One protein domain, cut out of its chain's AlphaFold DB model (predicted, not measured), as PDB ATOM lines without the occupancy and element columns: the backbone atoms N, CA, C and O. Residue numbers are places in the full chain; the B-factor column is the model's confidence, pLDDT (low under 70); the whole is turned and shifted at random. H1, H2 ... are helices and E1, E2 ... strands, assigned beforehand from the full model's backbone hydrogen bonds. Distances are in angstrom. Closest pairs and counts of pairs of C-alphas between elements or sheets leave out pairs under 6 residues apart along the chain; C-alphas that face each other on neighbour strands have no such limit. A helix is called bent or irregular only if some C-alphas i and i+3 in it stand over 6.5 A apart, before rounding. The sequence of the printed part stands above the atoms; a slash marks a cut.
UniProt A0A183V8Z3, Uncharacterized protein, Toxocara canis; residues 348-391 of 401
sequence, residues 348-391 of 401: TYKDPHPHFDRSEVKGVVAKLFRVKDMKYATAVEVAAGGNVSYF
ATOM      1  N   THR A 348      18.633 -19.002  -3.651       85.31
ATOM      2  CA  THR A 348      17.894 -18.708  -2.426       85.31
ATOM      3  C   THR A 348      16.521 -18.206  -2.833       85.31
ATOM      4  O   THR A 348      16.413 -17.266  -3.614       85.31
ATOM      5  N   TYR A 349      15.479 -18.844  -2.312       86.31
ATOM      6  CA  TYR A 349      14.095 -18.456  -2.537       86.31
ATOM      7  C   TYR A 349      13.374 -18.365  -1.196       86.31
ATOM      8  O   TYR A 349      13.771 -18.994  -0.214       86.31
ATOM      9  N   LYS A 350      12.331 -17.539  -1.156       85.44
ATOM     10  CA  LYS A 350      11.406 -17.473  -0.028       85.44
ATOM     11  C   LYS A 350      10.214 -18.362  -0.347       85.44
ATOM     12  O   LYS A 350       9.781 -18.391  -1.497       85.44
ATOM     13  N   ASP A 351       9.695 -19.049   0.663       87.56
ATOM     14  CA  ASP A 351       8.533 -19.914   0.481       87.56
ATOM     15  C   ASP A 351       7.356 -19.095  -0.086       87.56
ATOM     16  O   ASP A 351       7.012 -18.056   0.493       87.56
ATOM     17  N   PRO A 352       6.771 -19.512  -1.225       86.25
ATOM     18  CA  PRO A 352       5.731 -18.749  -1.912       86.25
ATOM     19  C   PRO A 352       4.408 -18.715  -1.134       86.25
ATOM     20  O   PRO A 352       3.672 -17.736  -1.235       86.25
ATOM     21  N   HIS A 353       4.116 -19.741  -0.329       86.12
ATOM     22  CA  HIS A 353       2.961 -19.780   0.570       86.12
ATOM     23  C   HIS A 353       3.260 -20.585   1.852       86.12
ATOM     24  O   HIS A 353       4.214 -21.369   1.884       86.12
ATOM     25  N   PRO A 354       2.458 -20.420   2.923       85.44
ATOM     26  CA  PRO A 354       2.569 -21.241   4.128       85.44
ATOM     27  C   PRO A 354       2.415 -22.735   3.799       85.44
ATOM     28  O   PRO A 354       1.572 -23.099   2.982       85.44
ATOM     29  N   HIS A 355       3.233 -23.591   4.419       85.94
ATOM     30  CA  HIS A 355       3.291 -25.044   4.171       85.94
ATOM     31  C   HIS A 355       3.655 -25.466   2.732       85.94
ATOM     32  O   HIS A 355       3.321 -26.574   2.324       85.94
ATOM     33  N   PHE A 356       4.343 -24.613   1.965       86.94
ATOM     34  CA  PHE A 356       4.902 -25.002   0.666       86.94
ATOM     35  C   PHE A 356       5.885 -26.174   0.803       86.94
ATOM     36  O   PHE A 356       6.789 -26.136   1.645       86.94
ATOM     37  N   ASP A 357       5.727 -27.199  -0.037       86.19
ATOM     38  CA  ASP A 357       6.653 -28.324  -0.064       86.19
ATOM     39  C   ASP A 357       7.940 -27.941  -0.807       86.19
ATOM     40  O   ASP A 357       8.015 -27.902  -2.037       86.19
ATOM     41  N   ARG A 358       9.008 -27.707  -0.039       83.50
ATOM     42  CA  ARG A 358      10.339 -27.402  -0.582       83.50
ATOM     43  C   ARG A 358      10.923 -28.529  -1.436       83.50
ATOM     44  O   ARG A 358      11.895 -28.285  -2.150       83.50
ATOM     45  N   SER A 359      10.364 -29.739  -1.377       85.19
ATOM     46  CA  SER A 359      10.801 -30.875  -2.188       85.19
ATOM     47  C   SER A 359      10.485 -30.711  -3.684       85.19
ATOM     48  O   SER A 359      11.162 -31.332  -4.516       85.19
ATOM     49  N   GLU A 360       9.526 -29.849  -4.046       84.06
ATOM     50  CA  GLU A 360       9.163 -29.538  -5.437       84.06
ATOM     51  C   GLU A 360      10.270 -28.770  -6.176       84.06
ATOM     52  O   GLU A 360      10.415 -28.873  -7.400       84.06
ATOM     53  N   VAL A 361      11.108 -28.044  -5.432       86.38
ATOM     54  CA  VAL A 361      12.224 -27.264  -5.969       86.38
ATOM     55  C   VAL A 361      13.513 -28.074  -5.852       86.38
ATOM     56  O   VAL A 361      14.097 -28.189  -4.777       86.38
ATOM     57  N   LYS A 362      14.000 -28.628  -6.971       83.38
ATOM     58  CA  LYS A 362      15.222 -29.461  -6.976       83.38
ATOM     59  C   LYS A 362      16.513 -28.637  -6.933       83.38
ATOM     60  O   LYS A 362      17.555 -29.151  -6.537       83.38
ATOM     61  N   GLY A 363      16.441 -27.356  -7.288       85.25
ATOM     62  CA  GLY A 363      17.563 -26.419  -7.247       85.25
ATOM     63  C   GLY A 363      18.205 -26.183  -8.615       85.25
ATOM     64  O   GLY A 363      17.570 -26.366  -9.653       85.25
ATOM     65  N   VAL A 364      19.456 -25.714  -8.607       87.56
ATOM     66  CA  VAL A 364      20.203 -25.318  -9.814       87.56
ATOM     67  C   VAL A 364      20.632 -26.546 -10.613       87.56
ATOM     68  O   VAL A 364      21.210 -27.473 -10.045       87.56
ATOM     69  N   VAL A 365      20.428 -26.517 -11.932       85.25
ATOM     70  CA  VAL A 365      20.725 -27.631 -12.850       85.25
ATOM     71  C   VAL A 365      22.168 -28.127 -12.712       85.25
ATOM     72  O   VAL A 365      22.392 -29.333 -12.642       85.25
ATOM     73  N   ALA A 366      23.138 -27.224 -12.550       83.50
ATOM     74  CA  ALA A 366      24.547 -27.561 -12.320       83.50
ATOM     75  C   ALA A 366      24.805 -28.536 -11.154       83.50
ATOM     76  O   ALA A 366      25.771 -29.292 -11.187       83.50
ATOM     77  N   LYS A 367      23.973 -28.500 -10.102       85.12
ATOM     78  CA  LYS A 367      24.126 -29.334  -8.898       85.12
ATOM     79  C   LYS A 367      23.449 -30.705  -9.039       85.12
ATOM     80  O   LYS A 367      23.641 -31.563  -8.180       85.12
ATOM     81  N   LEU A 368      22.664 -30.918 -10.098       87.12
ATOM     82  CA  LEU A 368      21.809 -32.098 -10.267       87.12
ATOM     83  C   LEU A 368      22.448 -33.227 -11.081       87.12
ATOM     84  O   LEU A 368      21.954 -34.352 -11.050       87.12
ATOM     85  N   PHE A 369      23.547 -32.966 -11.790       85.88
ATOM     86  CA  PHE A 369      24.254 -33.979 -12.571       85.88
ATOM     87  C   PHE A 369      25.756 -33.964 -12.278       85.88
ATOM     88  O   PHE A 369      26.313 -32.982 -11.793       85.88
ATOM     89  N   ARG A 370      26.427 -35.083 -12.568       87.69
ATOM     90  CA  ARG A 370      27.884 -35.219 -12.451       87.69
ATOM     91  C   ARG A 370      28.467 -35.563 -13.814       87.69
ATOM     92  O   ARG A 370      27.985 -36.480 -14.480       87.69
ATOM     93  N   VAL A 371      29.506 -34.842 -14.220       88.06
ATOM     94  CA  VAL A 371      30.235 -35.126 -15.463       88.06
ATOM     95  C   VAL A 371      31.041 -36.414 -15.274       88.06
ATOM     96  O   VAL A 371      31.812 -36.521 -14.325       88.06
ATOM     97  N   LYS A 372      30.845 -37.406 -16.155       87.38
ATOM     98  CA  LYS A 372      31.509 -38.721 -16.053       87.38
ATOM     99  C   LYS A 372      33.009 -38.661 -16.347       87.38
ATOM    100  O   LYS A 372      33.778 -39.331 -15.669       87.38
ATOM    101  N   ASP A 373      33.414 -37.882 -17.350       89.69
ATOM    102  CA  ASP A 373      34.814 -37.745 -17.761       89.69
ATOM    103  C   ASP A 373      35.192 -36.262 -17.853       89.69
ATOM    104  O   ASP A 373      34.619 -35.498 -18.634       89.69
ATOM    105  N   MET A 374      36.167 -35.860 -17.034       90.38
ATOM    106  CA  MET A 374      36.598 -34.467 -16.900       90.38
ATOM    107  C   MET A 374      37.247 -33.929 -18.183       90.38
ATOM    108  O   MET A 374      37.282 -32.719 -18.389       90.38
ATOM    109  N   LYS A 375      37.699 -34.808 -19.093       91.06
ATOM    110  CA  LYS A 375      38.246 -34.404 -20.402       91.06
ATOM    111  C   LYS A 375      37.245 -33.617 -21.251       91.06
ATOM    112  O   LYS A 375      37.657 -32.779 -22.044       91.06
ATOM    113  N   TYR A 376      35.944 -33.856 -21.066       90.06
ATOM    114  CA  TYR A 376      34.876 -33.176 -21.805       90.06
ATOM    115  C   TYR A 376      34.217 -32.038 -21.013       90.06
ATOM    116  O   TYR A 376      33.205 -31.506 -21.462       90.06
ATOM    117  N   ALA A 377      34.761 -31.640 -19.856       86.88
ATOM    118  CA  ALA A 377      34.146 -30.630 -18.994       86.88
ATOM    119  C   ALA A 377      33.892 -29.301 -19.729       86.88
ATOM    120  O   ALA A 377      32.770 -28.805 -19.704       86.88
ATOM    121  N   THR A 378      34.882 -28.787 -20.469       86.56
ATOM    122  CA  THR A 378      34.746 -27.549 -21.260       86.56
ATOM    123  C   THR A 378      33.695 -27.674 -22.364       86.56
ATOM    124  O   THR A 378      32.947 -26.740 -22.625       86.56
ATOM    125  N   ALA A 379      33.599 -28.838 -23.014       88.69
ATOM    126  CA  ALA A 379      32.606 -29.070 -24.061       88.69
ATOM    127  C   ALA A 379      31.180 -29.119 -23.487       88.69
ATOM    128  O   ALA A 379      30.264 -28.546 -24.073       88.69
ATOM    129  N   VAL A 380      30.998 -29.757 -22.325       86.81
ATOM    130  CA  VAL A 380      29.717 -29.787 -21.599       86.81
ATOM    131  C   VAL A 380      29.341 -28.395 -21.088       86.81
ATOM    132  O   VAL A 380      28.177 -28.019 -21.178       86.81
ATOM    133  N   GLU A 381      30.309 -27.610 -20.609       85.94
ATOM    134  CA  GLU A 381      30.099 -26.216 -20.204       85.94
ATOM    135  C   GLU A 381      29.608 -25.362 -21.377       85.94
ATOM    136  O   GLU A 381      28.600 -24.673 -21.248       85.94
ATOM    137  N   VAL A 382      30.263 -25.451 -22.539       87.44
ATOM    138  CA  VAL A 382      29.856 -24.714 -23.746       87.44
ATOM    139  C   VAL A 382      28.485 -25.178 -24.245       87.44
ATOM    140  O   VAL A 382      27.653 -24.345 -24.596       87.44
ATOM    141  N   ALA A 383      28.223 -26.490 -24.245       86.56
ATOM    142  CA  ALA A 383      26.948 -27.048 -24.693       86.56
ATOM    143  C   ALA A 383      25.777 -26.656 -23.778       86.56
ATOM    144  O   ALA A 383      24.676 -26.391 -24.257       86.56
ATOM    145  N   ALA A 384      26.002 -26.617 -22.464       83.69
ATOM    146  CA  ALA A 384      24.984 -26.223 -21.504       83.69
ATOM    147  C   ALA A 384      24.858 -24.691 -21.386       83.69
ATOM    148  O   ALA A 384      23.772 -24.186 -21.107       83.69
ATOM    149  N   GLY A 385      25.932 -23.940 -21.641       83.56
ATOM    150  CA  GLY A 385      25.947 -22.480 -21.703       83.56
ATOM    151  C   GLY A 385      25.330 -21.818 -20.468       83.56
ATOM    152  O   GLY A 385      25.566 -22.220 -19.328       83.56
ATOM    153  N   GLY A 386      24.481 -20.810 -20.689       79.56
ATOM    154  CA  GLY A 386      23.722 -20.161 -19.615       79.56
ATOM    155  C   GLY A 386      22.691 -21.074 -18.944       79.56
ATOM    156  O   GLY A 386      22.232 -20.764 -17.843       79.56
ATOM    157  N   ASN A 387      22.359 -22.222 -19.555       79.19
ATOM    158  CA  ASN A 387      21.312 -23.095 -19.039       79.19
ATOM    159  C   ASN A 387      21.705 -23.817 -17.744       79.19
ATOM    160  O   ASN A 387      20.845 -24.270 -16.992       79.19
ATOM    161  N   VAL A 388      23.006 -23.871 -17.454       77.12
ATOM    162  CA  VAL A 388      23.576 -24.429 -16.219       77.12
ATOM    163  C   VAL A 388      23.098 -23.672 -14.973       77.12
ATOM    164  O   VAL A 388      23.026 -24.255 -13.891       77.12
ATOM    165  N   SER A 389      22.744 -22.391 -15.125       71.94
ATOM    166  CA  SER A 389      22.266 -21.524 -14.042       71.94
ATOM    167  C   SER A 389      20.741 -21.510 -13.872       71.94
ATOM    168  O   SER A 389      20.261 -20.862 -12.942       71.94
ATOM    169  N   TYR A 390      19.967 -22.211 -14.713       76.38
ATOM    170  CA  TYR A 390      18.524 -22.343 -14.485       76.38
ATOM    171  C   TYR A 390      18.226 -23.247 -13.283       76.38
ATOM    172  O   TYR A 390      19.022 -24.111 -12.900       76.38
ATOM    173  N   PHE A 391      17.055 -23.037 -12.687       67.88
ATOM    174  CA  PHE A 391      16.513 -23.849 -11.603       67.88
ATOM    175  C   PHE A 391      15.419 -24.778 -12.136       67.88
ATOM    176  O   PHE A 391      14.675 -24.419 -13.047       67.88
TER     177      PHE A 391
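This is residues 348 to 391 of the 401 residues of an uncharacterized protein of Toxocara canis (UniProt A0A183V8Z3). One kinked helix, H1, folds back after the short link of 9 residues that follows a short strand, E1, and the last residue of H1, Ser 389, comes near the last residue of E1, Val 364. At the opposite end of this thin rod, residues 350 to 357 stick out as a hook with no named element. The printed part has 44 residues with one named strand followed by one named helix; the class is mostly helix, although under half of the residues, 20 of 44, are in named elements. It is only just extended, close to loose, with a radius of gyration of the C-alphas of 14.3 A and spans of 45 by 19 by 12 A.

H1 is residues 374 to 389, 19.5 A from first to last C-alpha, from C-alpha 374 at (36.598, -34.467, -16.900) to C-alpha 389 at (22.266, -21.524, -14.042). E1 is residues 361 to 364, beginning with C-alpha 361 at (12.224, -27.264, -5.969), and pairs with no named strand.

H1 has a kink of 75 degrees near residue 383 and is irregular, with C-alphas 383 and 386 9.1 A apart. In its backbone 6 of 12 O i to N i+4 pairs and 10 of 13 O i to N i+3 pairs are within hydrogen-bond range. The closest C-alphas of E1 and H1 are those of Val 364 and Ser 389, 6.0 A apart, while their centres are 18.3 A apart. A short link of 9 residues joins E1 to H1. Residues 372 to 379, of which 374 to 379 belong to H1, stand free.

The two C-alphas farthest apart are those of Pro 354 and Lys 375, at 45.3 A. The C-alphas of Thr 348 and Phe 391, the first and last printed residues, are 10.6 A apart. The printed part has no cut. Residues 348 to 360 hold no named element. The mean pLDDT of the printed part is 84.9, and residue 391 is under 70.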